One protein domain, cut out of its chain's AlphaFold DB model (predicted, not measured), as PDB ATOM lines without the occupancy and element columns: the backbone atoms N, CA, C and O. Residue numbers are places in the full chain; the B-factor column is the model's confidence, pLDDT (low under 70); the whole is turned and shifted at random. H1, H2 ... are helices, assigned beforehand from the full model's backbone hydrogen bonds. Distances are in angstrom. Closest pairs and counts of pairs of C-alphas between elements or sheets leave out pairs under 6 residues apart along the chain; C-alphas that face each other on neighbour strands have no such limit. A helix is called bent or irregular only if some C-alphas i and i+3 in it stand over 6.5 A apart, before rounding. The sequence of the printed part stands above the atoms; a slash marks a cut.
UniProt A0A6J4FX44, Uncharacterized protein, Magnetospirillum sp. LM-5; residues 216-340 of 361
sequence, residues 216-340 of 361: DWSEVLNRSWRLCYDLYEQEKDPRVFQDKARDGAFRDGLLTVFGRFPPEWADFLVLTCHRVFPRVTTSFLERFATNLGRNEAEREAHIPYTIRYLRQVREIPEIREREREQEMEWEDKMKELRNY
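This is residues 216 to 340 of the 361 residues of an uncharacterized protein of Magnetospirillum sp. LM-5 (UniProt A0A6J4FX44). A long helix, H7, runs out like an arm from a body of six shorter helices and makes a corner with H6. In that body H3 and H4 lie in the middle, with the hairpin of H1 and H2 on one side and H5 and H6 on the other. The 125 printed residues, with seven named helices and no named strand, are all helix in class and compact, with a radius of gyration of the C-alphas of 15.5 A and spans of 46 by 37 by 24 A.

Start at H7, residues 317 to 340: with residues 320 to 323 alone it only just touches H4, residues 282 to 290, with 3 pairs of C-alphas within 8 A, the closest Thr 282 and Arg 320 at 6.7 A. H4 touches H6, residues 304 to 314, at a steep tilt of 47 degrees, closest at C-alphas 282 and 310, 7.1 A. With residues 267 to 271 alone, H3, residues 263 to 276, touches H6, closest at C-alphas 267 and 306, 6.4 A. H5, residues 296 to 302, touches H6 only at the corner, and only just, with 3 pairs within 8 A, closest at C-alphas 300 and 307, 5.8 A. H1, residues 217 to 235, and H2, residues 249 to 257, form a hairpin with a shallow tilt of 12 degrees, closest at C-alphas 231 and 250, 5.1 A. H1 and H7 are apart. Every O i to N i+4 pair is within hydrogen-bond range in H1, H2, H4, H6 and H7; H3 has 8 of 10 and H5 2 of 3.

Find C-alpha 217 at (-29.847, -10.280, -18.054); from there H1 runs 26.7 A. H3 spans 20.9 A and is only just irregular, with C-alphas 264 and 267 6.9 A apart. H7 runs 35.3 A to C-alpha 340 at (-16.535, -45.474, -41.881).

The farthest C-alphas, Ala 297 and Tyr 340, are 47.7 A apart. The printed part has no cut, and the link from H1 to H2 is long, with 13 residues. There, look for pLDDT under 70 at residue 238 and residues 240 to 243.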
ATOM      1  N   ASP A 216     -33.474  -8.211 -16.275       85.81
ATOM      2  CA  ASP A 216     -32.997  -9.573 -16.046       85.81
ATOM      3  C   ASP A 216     -32.118 -10.006 -17.221       85.81
ATOM      4  O   ASP A 216     -32.584 -10.412 -18.291       85.81
ATOM      5  N   TRP A 217     -30.806  -9.896 -17.030       92.88
ATOM      6  CA  TRP A 217     -29.847 -10.280 -18.054       92.88
ATOM      7  C   TRP A 217     -29.648 -11.791 -18.177       92.88
ATOM      8  O   TRP A 217     -29.085 -12.240 -19.180       92.88
ATOM      9  N   SER A 218     -30.107 -12.589 -17.208       91.00
ATOM     10  CA  SER A 218     -29.879 -14.034 -17.199       91.00
ATOM     11  C   SER A 218     -30.499 -14.705 -18.432       91.00
ATOM     12  O   SER A 218     -29.854 -15.527 -19.089       91.00
ATOM     13  N   GLU A 219     -31.706 -14.302 -18.836       91.38
ATOM     14  CA  GLU A 219     -32.374 -14.834 -20.026       91.38
ATOM     15  C   GLU A 219     -31.628 -14.449 -21.314       91.38
ATOM     16  O   GLU A 219     -31.472 -15.260 -22.233       91.38
ATOM     17  N   VAL A 220     -31.148 -13.207 -21.403       94.31
ATOM     18  CA  VAL A 220     -30.405 -12.701 -22.567       94.31
ATOM     19  C   VAL A 220     -29.067 -13.422 -22.713       94.31
ATOM     20  O   VAL A 220     -28.717 -13.857 -23.816       94.31
ATOM     21  N   LEU A 221     -28.350 -13.605 -21.605       95.69
ATOM     22  CA  LEU A 221     -27.110 -14.370 -21.548       95.69
ATOM     23  C   LEU A 221     -27.340 -15.826 -21.966       95.69
ATOM     24  O   LEU A 221     -26.660 -16.317 -22.866       95.69
ATOM     25  N   ASN A 222     -28.348 -16.503 -21.408       94.56
ATOM     26  CA  ASN A 222     -28.663 -17.892 -21.755       94.56
ATOM     27  C   ASN A 222     -29.093 -18.059 -23.224       94.56
ATOM     28  O   ASN A 222     -28.698 -19.025 -23.876       94.56
ATOM     29  N   ARG A 223     -29.858 -17.117 -23.791       94.62
ATOM     30  CA  ARG A 223     -30.194 -17.127 -25.228       94.62
ATOM     31  C   ARG A 223     -28.964 -16.921 -26.108       94.62
ATOM     32  O   ARG A 223     -28.827 -17.589 -27.131       94.62
ATOM     33  N   SER A 224     -28.073 -16.019 -25.711       95.88
ATOM     34  CA  SER A 224     -26.822 -15.752 -26.431       95.88
ATOM     35  C   SER A 224     -25.873 -16.949 -26.357       95.88
ATOM     36  O   SER A 224     -25.278 -17.318 -27.366       95.88
ATOM     37  N   TRP A 225     -25.815 -17.615 -25.202       95.81
ATOM     38  CA  TRP A 225     -25.091 -18.866 -25.009       95.81
ATOM     39  C   TRP A 225     -25.600 -19.977 -25.923       95.81
ATOM     40  O   TRP A 225     -24.803 -20.585 -26.625       95.81
ATOM     41  N   ARG A 226     -26.920 -20.205 -25.978       93.81
ATOM     42  CA  ARG A 226     -27.519 -21.213 -26.873       93.81
ATOM     43  C   ARG A 226     -27.167 -20.965 -28.337       93.81
ATOM     44  O   ARG A 226     -26.832 -21.907 -29.038       93.81
ATOM     45  N   LEU A 227     -27.188 -19.708 -28.787       93.44
ATOM     46  CA  LEU A 227     -26.753 -19.363 -30.144       93.44
ATOM     47  C   LEU A 227     -25.277 -19.721 -30.375       93.44
ATOM     48  O   LEU A 227     -24.943 -20.284 -31.411       93.44
ATOM     49  N   CYS A 228     -24.401 -19.409 -29.416       94.56
ATOM     50  CA  CYS A 228     -22.981 -19.750 -29.507       94.56
ATOM     51  C   CYS A 228     -22.767 -21.270 -29.507       94.56
ATOM     52  O   CYS A 228     -21.992 -21.762 -30.317       94.56
ATOM     53  N   TYR A 229     -23.479 -22.006 -28.652       92.75
ATOM     54  CA  TYR A 229     -23.436 -23.468 -28.588       92.75
ATOM     55  C   TYR A 229     -23.887 -24.108 -29.906       92.75
ATOM     56  O   TYR A 229     -23.152 -24.907 -30.475       92.75
ATOM     57  N   ASP A 230     -25.045 -23.699 -30.439       89.50
ATOM     58  CA  ASP A 230     -25.574 -24.220 -31.705       89.50
ATOM     59  C   ASP A 230     -24.588 -23.952 -32.863       89.50
ATOM     60  O   ASP A 230     -24.330 -24.837 -33.676       89.50
ATOM     61  N   LEU A 231     -23.985 -22.756 -32.929       92.50
ATOM     62  CA  LEU A 231     -22.978 -22.428 -33.948       92.50
ATOM     63  C   LEU A 231     -21.661 -23.188 -33.754       92.50
ATOM     64  O   LEU A 231     -21.019 -23.551 -34.739       92.50
ATOM     65  N   TYR A 232     -21.251 -23.420 -32.506       92.44
ATOM     66  CA  TYR A 232     -20.082 -24.234 -32.190       92.44
ATOM     67  C   TYR A 232     -20.279 -25.667 -32.687       92.44
ATOM     68  O   TYR A 232     -19.427 -26.167 -33.418       92.44
ATOM     69  N   GLU A 233     -21.415 -26.294 -32.367       87.56
ATOM     70  CA  GLU A 233     -21.732 -27.631 -32.871       87.56
ATOM     71  C   GLU A 233     -21.783 -27.646 -34.402       87.56
ATOM     72  O   GLU A 233     -21.209 -28.523 -35.023       87.56
ATOM     73  N   GLN A 234     -22.394 -26.653 -35.050       86.69
ATOM     74  CA  GLN A 234     -22.515 -26.650 -36.513       86.69
ATOM     75  C   GLN A 234     -21.194 -26.416 -37.261       86.69
ATOM     76  O   GLN A 234     -21.037 -26.908 -38.381       86.69
ATOM     77  N   GLU A 235     -20.272 -25.621 -36.709       87.81
ATOM     78  CA  GLU A 235     -19.011 -25.269 -37.379       87.81
ATOM     79  C   GLU A 235     -17.823 -26.101 -36.888       87.81
ATOM     80  O   GLU A 235     -17.046 -26.611 -37.696       87.81
ATOM     81  N   LYS A 236     -17.634 -26.179 -35.568       83.56
ATOM     82  CA  LYS A 236     -16.403 -26.676 -34.940       83.56
ATOM     83  C   LYS A 236     -16.498 -28.126 -34.505       83.56
ATOM     84  O   LYS A 236     -15.483 -28.810 -34.534       83.56
ATOM     85  N   ASP A 237     -17.690 -28.591 -34.153       80.75
ATOM     86  CA  ASP A 237     -17.924 -29.986 -33.780       80.75
ATOM     87  C   ASP A 237     -19.123 -30.586 -34.537       80.75
ATOM     88  O   ASP A 237     -20.092 -31.045 -33.921       80.75
ATOM     89  N   PRO A 238     -19.112 -30.532 -35.891       68.44
ATOM     90  CA  PRO A 238     -20.270 -30.904 -36.687       68.44
ATOM     91  C   PRO A 238     -20.549 -32.386 -36.543       68.44
ATOM     92  O   PRO A 238     -19.815 -33.239 -37.058       68.44
ATOM     93  N   ARG A 239     -21.695 -32.682 -35.932       70.06
ATOM     94  CA  ARG A 239     -22.275 -34.017 -35.996       70.06
ATOM     95  C   ARG A 239     -22.566 -34.338 -37.457       70.06
ATOM     96  O   ARG A 239     -22.974 -33.483 -38.238       70.06
ATOM     97  N   VAL A 240     -22.350 -35.594 -37.838       58.34
ATOM     98  CA  VAL A 240     -22.343 -36.053 -39.242       58.34
ATOM     99  C   VAL A 240     -23.601 -35.637 -40.027       58.34
ATOM    100  O   VAL A 240     -23.512 -35.390 -41.227       58.34
ATOM    101  N   PHE A 241     -24.748 -35.510 -39.355       56.53
ATOM    102  CA  PHE A 241     -26.044 -35.194 -39.966       56.53
ATOM    103  C   PHE A 241     -26.565 -33.782 -39.656       56.53
ATOM    104  O   PHE A 241     -27.724 -33.493 -39.942       56.53
ATOM    105  N   GLN A 242     -25.753 -32.911 -39.052       62.16
ATOM    106  CA  GLN A 242     -26.113 -31.506 -38.862       62.16
ATOM    107  C   GLN A 242     -25.743 -30.677 -40.094       62.16
ATOM    108  O   GLN A 242     -24.723 -30.923 -40.746       62.16
ATOM    109  N   ASP A 243     -26.561 -29.662 -40.380       61.22
ATOM    110  CA  ASP A 243     -26.224 -28.631 -41.355       61.22
ATOM    111  C   ASP A 243     -24.911 -27.974 -40.935       61.22
ATOM    112  O   ASP A 243     -24.823 -27.313 -39.896       61.22
ATOM    113  N   LYS A 244     -23.872 -28.183 -41.744       75.88
ATOM    114  CA  LYS A 244     -22.571 -27.571 -41.500       75.88
ATOM    115  C   LYS A 244     -22.689 -26.073 -41.706       75.88
ATOM    116  O   LYS A 244     -23.011 -25.612 -42.804       75.88
ATOM    117  N   ALA A 245     -22.376 -25.317 -40.663       80.12
ATOM    118  CA  ALA A 245     -22.203 -23.888 -40.807       80.12
ATOM    119  C   ALA A 245     -20.938 -23.595 -41.630       80.12
ATOM    120  O   ALA A 245     -20.014 -24.409 -41.725       80.12
ATOM    121  N   ARG A 246     -20.896 -22.412 -42.248       88.81
ATOM    122  CA  ARG A 246     -19.690 -21.945 -42.941       88.81
ATOM    123  C   ARG A 246     -18.550 -21.712 -41.950       88.81
ATOM    124  O   ARG A 246     -18.794 -21.366 -40.796       88.81
ATOM    125  N   ASP A 247     -17.317 -21.779 -42.443       87.38
ATOM    126  CA  ASP A 247     -16.150 -21.367 -41.662       87.38
ATOM    127  C   ASP A 247     -16.304 -19.909 -41.180       87.38
ATOM    128  O   ASP A 247     -16.742 -19.012 -41.918       87.38
ATOM    129  N   GLY A 248     -16.008 -19.689 -39.900       90.94
ATOM    130  CA  GLY A 248     -16.154 -18.409 -39.214       90.94
ATOM    131  C   GLY A 248     -17.571 -18.047 -38.754       90.94
ATOM    132  O   GLY A 248     -17.748 -16.946 -38.230       90.94
ATOM    133  N   ALA A 249     -18.580 -18.909 -38.913       93.44
ATOM    134  CA  ALA A 249     -19.942 -18.643 -38.439       93.44
ATOM    135  C   ALA A 249     -20.023 -18.438 -36.914       93.44
ATOM    136  O   ALA A 249     -20.667 -17.498 -36.457       93.44
ATOM    137  N   PHE A 250     -19.331 -19.258 -36.127       95.06
ATOM    138  CA  PHE A 250     -19.194 -19.160 -34.678       95.06
ATOM    139  C   PHE A 250     -18.511 -17.854 -34.262       95.06
ATOM    140  O   PHE A 250     -19.006 -17.155 -33.379       95.06
ATOM    141  N   ARG A 251     -17.421 -17.467 -34.940       95.25
ATOM    142  CA  ARG A 251     -16.757 -16.166 -34.723       95.25
ATOM    143  C   ARG A 251     -17.737 -15.014 -34.948       95.25
ATOM    144  O   ARG A 251     -17.837 -14.119 -34.112       95.25
ATOM    145  N   ASP A 252     -18.446 -15.031 -36.070       94.12
ATOM    146  CA  ASP A 252     -19.382 -13.964 -36.430       94.12
ATOM    147  C   ASP A 252     -20.601 -13.950 -35.490       94.12
ATOM    148  O   ASP A 252     -21.109 -12.886 -35.134       94.12
ATOM    149  N   GLY A 253     -21.019 -15.124 -35.013       93.38
ATOM    150  CA  GLY A 253     -22.018 -15.293 -33.964       93.38
ATOM    151  C   GLY A 253     -21.596 -14.663 -32.640       93.38
ATOM    152  O   GLY A 253     -22.369 -13.892 -32.072       93.38
ATOM    153  N   LEU A 254     -20.360 -14.910 -32.190       94.94
ATOM    154  CA  LEU A 254     -19.787 -14.271 -30.999       94.94
ATOM    155  C   LEU A 254     -19.794 -12.742 -31.124       94.94
ATOM    156  O   LEU A 254     -20.275 -12.050 -30.230       94.94
ATOM    157  N   LEU A 255     -19.344 -12.204 -32.258       93.94
ATOM    158  CA  LEU A 255     -19.367 -10.756 -32.499       93.94
ATOM    159  C   LEU A 255     -20.796 -10.193 -32.525       93.94
ATOM    160  O   LEU A 255     -21.040  -9.091 -32.040       93.94
ATOM    161  N   THR A 256     -21.758 -10.960 -33.039       92.62
ATOM    162  CA  THR A 256     -23.173 -10.564 -33.075       92.62
ATOM    163  C   THR A 256     -23.784 -10.473 -31.675       92.62
ATOM    164  O   THR A 256     -24.642  -9.621 -31.432       92.62
ATOM    165  N   VAL A 257     -23.380 -11.335 -30.735       93.94
ATOM    166  CA  VAL A 257     -23.945 -11.324 -29.375       93.94
ATOM    167  C   VAL A 257     -23.355 -10.242 -28.473       93.94
ATOM    168  O   VAL A 257     -24.019  -9.864 -27.512       93.94
ATOM    169  N   PHE A 258     -22.185  -9.677 -28.798       92.56
ATOM    170  CA  PHE A 258     -21.532  -8.629 -27.994       92.56
ATOM    171  C   PHE A 258     -22.418  -7.400 -27.746       92.56
ATOM    172  O   PHE A 258     -22.294  -6.755 -26.712       92.56
ATOM    173  N   GLY A 259     -23.327  -7.080 -28.671       89.56
ATOM    174  CA  GLY A 259     -24.240  -5.941 -28.537       89.56
ATOM    175  C   GLY A 259     -25.518  -6.213 -27.736       89.56
ATOM    176  O   GLY A 259     -26.385  -5.344 -27.698       89.56
ATOM    177  N   ARG A 260     -25.701  -7.411 -27.161       93.50
ATOM    178  CA  ARG A 260     -26.972  -7.820 -26.524       93.50
ATOM    179  C   ARG A 260     -27.024  -7.611 -25.015       93.50
ATOM    180  O   ARG A 260     -28.111  -7.644 -24.454       93.50
ATOM    181  N   PHE A 261     -25.882  -7.445 -24.368       93.75
ATOM    182  CA  PHE A 261     -25.725  -7.325 -22.918       93.75
ATOM    183  C   PHE A 261     -24.634  -6.272 -22.623       93.75
ATOM    184  O   PHE A 261     -24.030  -5.770 -23.578       93.75
ATOM    185  N   PRO A 262     -24.376  -5.891 -21.356       94.94
ATOM    186  CA  PRO A 262     -23.349  -4.903 -21.030       94.94
ATOM    187  C   PRO A 262     -21.991  -5.208 -21.692       94.94
ATOM    188  O   PRO A 262     -21.525  -6.350 -21.627       94.94
ATOM    189  N   PRO A 263     -21.333  -4.226 -22.338       93.69
ATOM    190  CA  PRO A 263     -20.116  -4.459 -23.122       93.69
ATOM    191  C   PRO A 263     -18.970  -5.050 -22.291       93.69
ATOM    192  O   PRO A 263     -18.146  -5.796 -22.815       93.69
ATOM    193  N   GLU A 264     -18.951  -4.786 -20.983       94.50
ATOM    194  CA  GLU A 264     -18.009  -5.357 -20.021       94.50
ATOM    195  C   GLU A 264     -18.031  -6.892 -19.989       94.50
ATOM    196  O   GLU A 264     -17.054  -7.509 -19.575       94.50
ATOM    197  N   TRP A 265     -19.135  -7.515 -20.403       96.44
ATOM    198  CA  TRP A 265     -19.350  -8.960 -20.319       96.44
ATOM    199  C   TRP A 265     -18.938  -9.723 -21.579       96.44
ATOM    200  O   TRP A 265     -18.767 -10.942 -21.535       96.44
ATOM    201  N   ALA A 266     -18.769  -9.020 -22.700       94.56
ATOM    202  CA  ALA A 266     -18.506  -9.618 -24.009       94.56
ATOM    203  C   ALA A 266     -17.236 -10.468 -24.012       94.56
ATOM    204  O   ALA A 266     -17.224 -11.602 -24.488       94.56
ATOM    205  N   ASP A 267     -16.191  -9.935 -23.396       95.62
ATOM    206  CA  ASP A 267     -14.906 -10.598 -23.239       95.62
ATOM    207  C   ASP A 267     -15.010 -11.881 -22.394       95.62
ATOM    208  O   ASP A 267     -14.495 -12.938 -22.760       95.62
ATOM    209  N   PHE A 268     -15.779 -11.839 -21.303       97.81
ATOM    210  CA  PHE A 268     -15.996 -13.006 -20.449       97.81
ATOM    211  C   PHE A 268     -16.809 -14.098 -21.141       97.81
ATOM    212  O   PHE A 268     -16.567 -15.278 -20.890       97.81
ATOM    213  N   LEU A 269     -17.724 -13.749 -22.052       97.38
ATOM    214  CA  LEU A 269     -18.417 -14.749 -22.866       97.38
ATOM    215  C   LEU A 269     -17.438 -15.513 -23.770       97.38
ATOM    216  O   LEU A 269     -17.548 -16.734 -23.883       97.38
ATOM    217  N   VAL A 270     -16.457 -14.827 -24.367       97.06
ATOM    218  CA  VAL A 270     -15.409 -15.467 -25.182       97.06
ATOM    219  C   VAL A 270     -14.565 -16.416 -24.334       97.06
ATOM    220  O   VAL A 270     -14.366 -17.569 -24.719       97.06
ATOM    221  N   LEU A 271     -14.127 -15.974 -23.154       97.81
ATOM    222  CA  LEU A 271     -13.372 -16.822 -22.227       97.81
ATOM    223  C   LEU A 271     -14.200 -18.002 -21.697       97.81
ATOM    224  O   LEU A 271     -13.670 -19.097 -21.514       97.81
ATOM    225  N   THR A 272     -15.508 -17.820 -21.506       98.00
ATOM    226  CA  THR A 272     -16.423 -18.913 -21.140       98.00
ATOM    227  C   THR A 272     -16.519 -19.937 -22.262       98.00
ATOM    228  O   THR A 272     -16.466 -21.135 -21.999       98.00
ATOM    229  N   CYS A 273     -16.596 -19.488 -23.520       97.38
ATOM    230  CA  CYS A 273     -16.555 -20.386 -24.672       97.38
ATOM    231  C   CYS A 273     -15.243 -21.179 -24.700       97.38
ATOM    232  O   CYS A 273     -15.294 -22.393 -24.818       97.38
ATOM    233  N   HIS A 274     -14.089 -20.537 -24.503       96.69
ATOM    234  CA  HIS A 274     -12.793 -21.228 -24.416       96.69
ATOM    235  C   HIS A 274     -12.746 -22.278 -23.291       96.69
ATOM    236  O   HIS A 274     -12.197 -23.362 -23.463       96.69
ATOM    237  N   ARG A 275     -13.381 -21.994 -22.148       96.00
ATOM    238  CA  ARG A 275     -13.425 -22.894 -20.985       96.00
ATOM    239  C   ARG A 275     -14.401 -24.066 -21.118       96.00
ATOM    240  O   ARG A 275     -14.353 -25.009 -20.324       96.00
ATOM    241  N   VAL A 276     -15.303 -24.010 -22.088       96.38
ATOM    242  CA  VAL A 276     -16.361 -25.009 -22.264       96.38
ATOM    243  C   VAL A 276     -16.194 -25.791 -23.564       96.38
ATOM    244  O   VAL A 276     -16.420 -26.997 -23.573       96.38
ATOM    245  N   PHE A 277     -15.787 -25.129 -24.642       95.06
ATOM    246  CA  PHE A 277     -15.736 -25.675 -25.991       95.06
ATOM    247  C   PHE A 277     -14.320 -26.155 -26.343       95.06
ATOM    248  O   PHE A 277     -13.441 -25.316 -26.548       95.06
ATOM    249  N   PRO A 278     -14.083 -27.477 -26.486       91.44
ATOM    250  CA  PRO A 278     -12.752 -28.034 -26.734       91.44
ATOM    251  C   PRO A 278     -12.013 -27.449 -27.937       91.44
ATOM    252  O   PRO A 278     -10.790 -27.363 -27.924       91.44
ATOM    253  N   ARG A 279     -12.748 -27.036 -28.977       91.50
ATOM    254  CA  ARG A 279     -12.170 -26.501 -30.223       91.50
ATOM    255  C   ARG A 279     -12.054 -24.979 -30.251       91.50
ATOM    256  O   ARG A 279     -11.584 -24.402 -31.232       91.50
ATOM    257  N   VAL A 280     -12.454 -24.296 -29.180       95.12
ATOM    258  CA  VAL A 280     -12.160 -22.872 -28.990       95.12
ATOM    259  C   VAL A 280     -10.800 -22.787 -28.310       95.12
ATOM    260  O   VAL A 280     -10.718 -22.592 -27.111       95.12
ATOM    261  N   THR A 281      -9.728 -22.995 -29.071       94.88
ATOM    262  CA  THR A 281      -8.341 -23.063 -28.571       94.88
ATOM    263  C   THR A 281      -7.701 -21.681 -28.398       94.88
ATOM    264  O   THR A 281      -8.238 -20.666 -28.853       94.88
ATOM    265  N   THR A 282      -6.489 -21.622 -27.839       95.31
ATOM    266  CA  THR A 282      -5.667 -20.399 -27.832       95.31
ATOM    267  C   THR A 282      -5.489 -19.842 -29.248       95.31
ATOM    268  O   THR A 282      -5.611 -18.637 -29.469       95.31
ATOM    269  N   SER A 283      -5.274 -20.712 -30.240       94.56
ATOM    270  CA  SER A 283      -5.145 -20.299 -31.648       94.56
ATOM    271  C   SER A 283      -6.425 -19.645 -32.182       94.56
ATOM    272  O   SER A 283      -6.358 -18.687 -32.959       94.56
ATOM    273  N   PHE A 284      -7.598 -20.132 -31.761       95.81
ATOM    274  CA  PHE A 284      -8.867 -19.475 -32.065       95.81
ATOM    275  C   PHE A 284      -8.937 -18.092 -31.412       95.81
ATOM    276  O   PHE A 284      -9.264 -17.130 -32.103       95.81
ATOM    277  N   LEU A 285      -8.591 -17.969 -30.125       96.81
ATOM    278  CA  LEU A 285      -8.614 -16.693 -29.400       96.81
ATOM    279  C   LEU A 285      -7.689 -15.644 -30.034       96.81
ATOM    280  O   LEU A 285      -8.084 -14.487 -30.183       96.81
ATOM    281  N   GLU A 286      -6.494 -16.036 -30.482       95.69
ATOM    282  CA  GLU A 286      -5.580 -15.138 -31.196       95.69
ATOM    283  C   GLU A 286      -6.190 -14.618 -32.499       95.69
ATOM    284  O   GLU A 286      -6.194 -13.410 -32.753       95.69
ATOM    285  N   ARG A 287      -6.755 -15.518 -33.314       95.19
ATOM    286  CA  ARG A 287      -7.440 -15.139 -34.556       95.19
ATOM    287  C   ARG A 287      -8.664 -14.284 -34.260       95.19
ATOM    288  O   ARG A 287      -8.862 -13.279 -34.933       95.19
ATOM    289  N   PHE A 288      -9.454 -14.622 -33.245       95.62
ATOM    290  CA  PHE A 288     -10.613 -13.840 -32.829       95.62
ATOM    291  C   PHE A 288     -10.194 -12.403 -32.499       95.62
ATOM    292  O   PHE A 288     -10.707 -11.465 -33.111       95.62
ATOM    293  N   ALA A 289      -9.170 -12.244 -31.655       95.62
ATOM    294  CA  ALA A 289      -8.626 -10.952 -31.259       95.62
ATOM    295  C   ALA A 289      -8.152 -10.102 -32.447       95.62
ATOM    296  O   ALA A 289      -8.338  -8.887 -32.439       95.62
ATOM    297  N   THR A 290      -7.586 -10.706 -33.499       93.94
ATOM    298  CA  THR A 290      -7.164  -9.944 -34.691       93.94
ATOM    299  C   THR A 290      -8.302  -9.235 -35.431       93.94
ATOM    300  O   THR A 290      -8.033  -8.240 -36.098       93.94
ATOM    301  N   ASN A 291      -9.559  -9.665 -35.270       91.56
ATOM    302  CA  ASN A 291     -10.715  -9.004 -35.896       91.56
ATOM    303  C   ASN A 291     -11.157  -7.732 -35.154       91.56
ATOM    304  O   ASN A 291     -11.942  -6.959 -35.695       91.56
ATOM    305  N   LEU A 292     -10.668  -7.508 -33.930       92.44
ATOM    306  CA  LEU A 292     -11.116  -6.423 -33.047       92.44
ATOM    307  C   LEU A 292     -10.172  -5.210 -33.028       92.44
ATOM    308  O   LEU A 292     -10.414  -4.250 -32.303       92.44
ATOM    309  N   GLY A 293      -9.084  -5.233 -33.802       92.19
ATOM    310  CA  GLY A 293      -8.156  -4.105 -33.865       92.19
ATOM    311  C   GLY A 293      -6.906  -4.370 -34.698       92.19
ATOM    312  O   GLY A 293      -6.467  -5.513 -34.874       92.19
ATOM    313  N   ARG A 294      -6.291  -3.290 -35.189       92.38
ATOM    314  CA  ARG A 294      -5.075  -3.329 -36.018       92.38
ATOM    315  C   ARG A 294      -3.819  -3.578 -35.190       92.38
ATOM    316  O   ARG A 294      -2.874  -4.183 -35.683       92.38
ATOM    317  N   ASN A 295      -3.820  -3.140 -33.935       94.62
ATOM    318  CA  ASN A 295      -2.713  -3.296 -32.991       94.62
ATOM    319  C   ASN A 295      -3.200  -3.877 -31.653       94.62
ATOM    320  O   ASN A 295      -4.399  -3.986 -31.405       94.62
ATOM    321  N   GLU A 296      -2.266  -4.281 -30.789       92.62
ATOM    322  CA  GLU A 296      -2.597  -4.923 -29.510       92.62
ATOM    323  C   GLU A 296      -3.365  -3.996 -28.555       92.62
ATOM    324  O   GLU A 296      -4.282  -4.459 -27.887       92.62
ATOM    325  N   ALA A 297      -3.066  -2.692 -28.551       94.88
ATOM    326  CA  ALA A 297      -3.740  -1.720 -27.689       94.88
ATOM    327  C   ALA A 297      -5.224  -1.539 -28.058       94.88
ATOM    328  O   ALA A 297      -6.081  -1.500 -27.177       94.88
ATOM    329  N   GLU A 298      -5.546  -1.483 -29.354       95.38
ATOM    330  CA  GLU A 298      -6.930  -1.460 -29.842       95.38
ATOM    331  C   GLU A 298      -7.677  -2.742 -29.466       95.38
ATOM    332  O   GLU A 298      -8.822  -2.683 -29.021       95.38
ATOM    333  N   ARG A 299      -7.031  -3.905 -29.593       95.44
ATOM    334  CA  ARG A 299      -7.642  -5.190 -29.220       95.44
ATOM    335  C   ARG A 299      -7.893  -5.265 -27.717       95.44
ATOM    336  O   ARG A 299      -8.975  -5.658 -27.297       95.44
ATOM    337  N   GLU A 300      -6.932  -4.823 -26.910       95.69
ATOM    338  CA  GLU A 300      -7.041  -4.757 -25.448       95.69
ATOM    339  C   GLU A 300      -8.111  -3.764 -24.978       95.69
ATOM    340  O   GLU A 300      -8.652  -3.911 -23.885       95.69
ATOM    341  N   ALA A 301      -8.457  -2.757 -25.782       93.75
ATOM    342  CA  ALA A 301      -9.586  -1.885 -25.475       93.75
ATOM    343  C   ALA A 301     -10.940  -2.613 -25.579       93.75
ATOM    344  O   ALA A 301     -11.850  -2.271 -24.828       93.75
ATOM    345  N   HIS A 302     -11.059  -3.613 -26.462       93.81
ATOM    346  CA  HIS A 302     -12.302  -4.358 -26.706       93.81
ATOM    347  C   HIS A 302     -12.415  -5.644 -25.875       93.81
ATOM    348  O   HIS A 302     -13.494  -5.953 -25.380       93.81
ATOM    349  N   ILE A 303     -11.319  -6.395 -25.738       95.81
ATOM    350  CA  ILE A 303     -11.265  -7.703 -25.056       95.81
ATOM    351  C   ILE A 303     -10.050  -7.797 -24.107       95.81
ATOM    352  O   ILE A 303      -9.123  -8.585 -24.324       95.81
ATOM    353  N   PRO A 304      -9.987  -6.934 -23.079       96.62
ATOM    354  CA  PRO A 304      -8.825  -6.808 -22.198       96.62
ATOM    355  C   PRO A 304      -8.409  -8.095 -21.469       96.62
ATOM    356  O   PRO A 304      -7.215  -8.377 -21.354       96.62
ATOM    357  N   TYR A 305      -9.366  -8.870 -20.974       97.44
ATOM    358  CA  TYR A 305      -9.164 -10.118 -20.247       97.44
ATOM    359  C   TYR A 305      -8.721 -11.241 -21.190       97.44
ATOM    360  O   TYR A 305      -7.779 -11.956 -20.855       97.44
ATOM    361  N   THR A 306      -9.286 -11.343 -22.400       97.31
ATOM    362  CA  THR A 306      -8.767 -12.278 -23.415       97.31
ATOM    363  C   THR A 306      -7.336 -11.929 -23.822       97.31
ATOM    364  O   THR A 306      -6.490 -12.818 -23.900       97.31
ATOM    365  N   ILE A 307      -7.006 -10.647 -24.037       97.56
ATOM    366  CA  ILE A 307      -5.621 -10.248 -24.345       97.56
ATOM    367  C   ILE A 307      -4.674 -10.574 -23.185       97.56
ATOM    368  O   ILE A 307      -3.570 -11.066 -23.417       97.56
ATOM    369  N   ARG A 308      -5.099 -10.351 -21.939       96.56
ATOM    370  CA  ARG A 308      -4.324 -10.735 -20.754       96.56
ATOM    371  C   ARG A 308      -4.077 -12.244 -20.693       96.56
ATOM    372  O   ARG A 308      -2.931 -12.641 -20.502       96.56
ATOM    373  N   TYR A 309      -5.109 -13.056 -20.913       96.81
ATOM    374  CA  TYR A 309      -4.988 -14.513 -20.987       96.81
ATOM    375  C   TYR A 309      -3.988 -14.932 -22.074       96.81
ATOM    376  O   TYR A 309      -3.048 -15.679 -21.817       96.81
ATOM    377  N   LEU A 310      -4.105 -14.365 -23.280       96.38
ATOM    378  CA  LEU A 310      -3.188 -14.648 -24.387       96.38
ATOM    379  C   LEU A 310      -1.731 -14.274 -24.074       96.38
ATOM    380  O   LEU A 310      -0.822 -14.955 -24.549       96.38
ATOM    381  N   ARG A 311      -1.488 -13.217 -23.288       95.88
ATOM    382  CA  ARG A 311      -0.138 -12.867 -22.813       95.88
ATOM    383  C   ARG A 311       0.421 -13.944 -21.883       95.88
ATOM    384  O   ARG A 311       1.554 -14.347 -22.097       95.88
ATOM    385  N   GLN A 312      -0.376 -14.455 -20.943       94.94
ATOM    386  CA  GLN A 312       0.034 -15.549 -20.051       94.94
ATOM    387  C   GLN A 312       0.322 -16.838 -20.835       94.94
ATOM    388  O   GLN A 312       1.342 -17.478 -20.619       94.94
ATOM    389  N   VAL A 313      -0.511 -17.189 -21.824       94.62
ATOM    390  CA  VAL A 313      -0.255 -18.378 -22.661       94.62
ATOM    391  C   VAL A 313       1.039 -18.249 -23.473       94.62
ATOM    392  O   VAL A 313       1.716 -19.242 -23.718       94.62
ATOM    393  N   ARG A 314       1.430 -17.042 -23.903       94.12
ATOM    394  CA  ARG A 314       2.717 -16.839 -24.603       94.12
ATOM    395  C   ARG A 314       3.928 -17.150 -23.718       94.12
ATOM    396  O   ARG A 314       4.992 -17.421 -24.264       94.12
ATOM    397  N   GLU A 315       3.773 -17.107 -22.398       94.44
ATOM    398  CA  GLU A 315       4.824 -17.454 -21.438       94.44
ATOM    399  C   GLU A 315       4.970 -18.977 -21.259       94.44
ATOM    400  O   GLU A 315       5.990 -19.418 -20.738       94.44
ATOM    401  N   ILE A 316       3.999 -19.774 -21.736       94.12
ATOM    402  CA  ILE A 316       3.970 -21.245 -21.641       94.12
ATOM    403  C   ILE A 316       3.673 -21.847 -23.033       94.12
ATOM    404  O   ILE A 316       2.525 -22.198 -23.340       94.12
ATOM    405  N   PRO A 317       4.675 -21.929 -23.931       90.19
ATOM    406  CA  PRO A 317       4.489 -22.399 -25.308       90.19
ATOM    407  C   PRO A 317       3.884 -23.806 -25.429       90.19
ATOM    408  O   PRO A 317       3.196 -24.089 -26.414       90.19
ATOM    409  N   GLU A 318       4.097 -24.659 -24.428       93.88
ATOM    410  CA  GLU A 318       3.634 -26.047 -24.356       93.88
ATOM    411  C   GLU A 318       2.105 -26.158 -24.433       93.88
ATOM    412  O   GLU A 318       1.585 -27.118 -25.004       93.88
ATOM    413  N   ILE A 319       1.370 -25.149 -23.938       92.81
ATOM    414  CA  ILE A 319      -0.098 -25.099 -24.032       92.81
ATOM    415  C   ILE A 319      -0.532 -25.179 -25.501       92.81
ATOM    416  O   ILE A 319      -1.413 -25.960 -25.859       92.81
ATOM    417  N   ARG A 320       0.120 -24.409 -26.382       89.75
ATOM    418  CA  ARG A 320      -0.237 -24.354 -27.810       89.75
ATOM    419  C   ARG A 320       0.109 -25.636 -28.545       89.75
ATOM    420  O   ARG A 320      -0.579 -25.997 -29.496       89.75
ATOM    421  N   GLU A 321       1.218 -26.264 -28.173       91.25
ATOM    422  CA  GLU A 321       1.637 -27.531 -28.764       91.25
ATOM    423  C   GLU A 321       0.631 -28.631 -28.425       91.25
ATOM    424  O   GLU A 321       0.100 -29.262 -29.337       91.25
ATOM    425  N   ARG A 322       0.253 -28.740 -27.149       92.62
ATOM    426  CA  ARG A 322      -0.750 -29.697 -26.670       92.62
ATOM    427  C   ARG A 322      -2.118 -29.494 -27.329       92.62
ATOM    428  O   ARG A 322      -2.735 -30.457 -27.775       92.62
ATOM    429  N   GLU A 323      -2.596 -28.250 -27.420       92.81
ATOM    430  CA  GLU A 323      -3.852 -27.937 -28.119       92.81
ATOM    431  C   GLU A 323      -3.795 -28.338 -29.602       92.81
ATOM    432  O   GLU A 323      -4.777 -28.837 -30.149       92.81
ATOM    433  N   ARG A 324      -2.645 -28.149 -30.267       91.25
ATOM    434  CA  ARG A 324      -2.458 -28.536 -31.673       91.25
ATOM    435  C   ARG A 324      -2.485 -30.052 -31.850       91.25
ATOM    436  O   ARG A 324      -3.108 -30.527 -32.792       91.25
ATOM    437  N   GLU A 325      -1.830 -30.797 -30.966       92.69
ATOM    438  CA  GLU A 325      -1.871 -32.265 -30.959       92.69
ATOM    439  C   GLU A 325      -3.304 -32.779 -30.784       92.69
ATOM    440  O   GLU A 325      -3.771 -33.585 -31.584       92.69
ATOM    441  N   GLN A 326      -4.042 -32.227 -29.817       90.38
ATOM    442  CA  GLN A 326      -5.450 -32.566 -29.581       90.38
ATOM    443  C   GLN A 326      -6.365 -32.223 -30.765       90.38
ATOM    444  O   GLN A 326      -7.400 -32.871 -30.953       90.38
ATOM    445  N   GLU A 327      -6.038 -31.186 -31.540       89.12
ATOM    446  CA  GLU A 327      -6.736 -30.845 -32.785       89.12
ATOM    447  C   GLU A 327      -6.462 -31.872 -33.879       89.12
ATOM    448  O   GLU A 327      -7.411 -32.429 -34.431       89.12
ATOM    449  N   MET A 328      -5.191 -32.194 -34.130       89.88
ATOM    450  CA  MET A 328      -4.805 -33.188 -35.136       89.88
ATOM    451  C   MET A 328      -5.421 -34.562 -34.843       89.88
ATOM    452  O   MET A 328      -6.017 -35.172 -35.729       89.88
ATOM    453  N   GLU A 329      -5.365 -35.021 -33.588       89.69
ATOM    454  CA  GLU A 329      -5.973 -36.292 -33.177       89.69
ATOM    455  C   GLU A 329      -7.481 -36.348 -33.452       89.69
ATOM    456  O   GLU A 329      -8.037 -37.405 -33.761       89.69
ATOM    457  N   TRP A 330      -8.174 -35.221 -33.313       85.75
ATOM    458  CA  TRP A 330      -9.607 -35.153 -33.571       85.75
ATOM    459  C   TRP A 330      -9.933 -35.062 -35.051       85.75
ATOM    460  O   TRP A 330     -10.865 -35.733 -35.494       85.75
ATOM    461  N   GLU A 331      -9.160 -34.306 -35.829       86.06
ATOM    462  CA  GLU A 331      -9.298 -34.282 -37.284       86.06
ATOM    463  C   GLU A 331      -9.125 -35.691 -37.873       86.06
ATOM    464  O   GLU A 331      -9.925 -36.108 -38.720       86.06
ATOM    465  N   ASP A 332      -8.157 -36.459 -37.365       88.31
ATOM    466  CA  ASP A 332      -7.926 -37.852 -37.752       88.31
ATOM    467  C   ASP A 332      -9.113 -38.756 -37.390       88.31
ATOM    468  O   ASP A 332      -9.625 -39.480 -38.252       88.31
ATOM    469  N   LYS A 333      -9.632 -38.660 -36.159       84.44
ATOM    470  CA  LYS A 333     -10.836 -39.391 -35.721       84.44
ATOM    471  C   LYS A 333     -12.075 -39.031 -36.545       84.44
ATOM    472  O   LYS A 333     -12.862 -39.903 -36.916       84.44
ATOM    473  N   MET A 334     -12.253 -37.757 -36.883       82.00
ATOM    474  CA  MET A 334     -13.363 -37.299 -37.720       82.00
ATOM    475  C   MET A 334     -13.231 -37.790 -39.160       82.00
ATOM    476  O   MET A 334     -14.234 -38.118 -39.801       82.00
ATOM    477  N   LYS A 335     -12.008 -37.866 -39.686       84.56
ATOM    478  CA  LYS A 335     -11.733 -38.465 -40.993       84.56
ATOM    479  C   LYS A 335     -12.023 -39.966 -40.983       84.56
ATOM    480  O   LYS A 335     -12.660 -40.451 -41.918       84.56
ATOM    481  N   GLU A 336     -11.633 -40.679 -39.927       84.44
ATOM    482  CA  GLU A 336     -11.972 -42.093 -39.719       84.44
ATOM    483  C   GLU A 336     -13.492 -42.304 -39.695       84.44
ATOM    484  O   GLU A 336     -14.006 -43.131 -40.448       84.44
ATOM    485  N   LEU A 337     -14.228 -41.493 -38.926       81.56
ATOM    486  CA  LEU A 337     -15.691 -41.543 -38.866       81.56
ATOM    487  C   LEU A 337     -16.337 -41.302 -40.237       81.56
ATOM    488  O   LEU A 337     -17.234 -42.044 -40.638       81.56
ATOM    489  N   ARG A 338     -15.878 -40.290 -40.984       80.62
ATOM    490  CA  ARG A 338     -16.385 -40.010 -42.339       80.62
ATOM    491  C   ARG A 338     -16.136 -41.181 -43.285       80.62
ATOM    492  O   ARG A 338     -17.046 -41.556 -44.019       80.62
ATOM    493  N   ASN A 339     -14.945 -41.779 -43.243       82.69
ATOM    494  CA  ASN A 339     -14.612 -42.950 -44.053       82.69
ATOM    495  C   ASN A 339     -15.475 -44.160 -43.675       82.69
ATOM    496  O   ASN A 339     -15.989 -44.847 -44.556       82.69
ATOM    497  N   TYR A 340     -15.676 -44.400 -42.376       79.12
ATOM    498  CA  TYR A 340     -16.535 -45.474 -41.881       79.12
ATOM    499  C   TYR A 340     -17.973 -45.328 -42.396       79.12
ATOM    500  O   TYR A 340     -18.570 -46.291 -42.871       79.12
TER     501      TYR A 340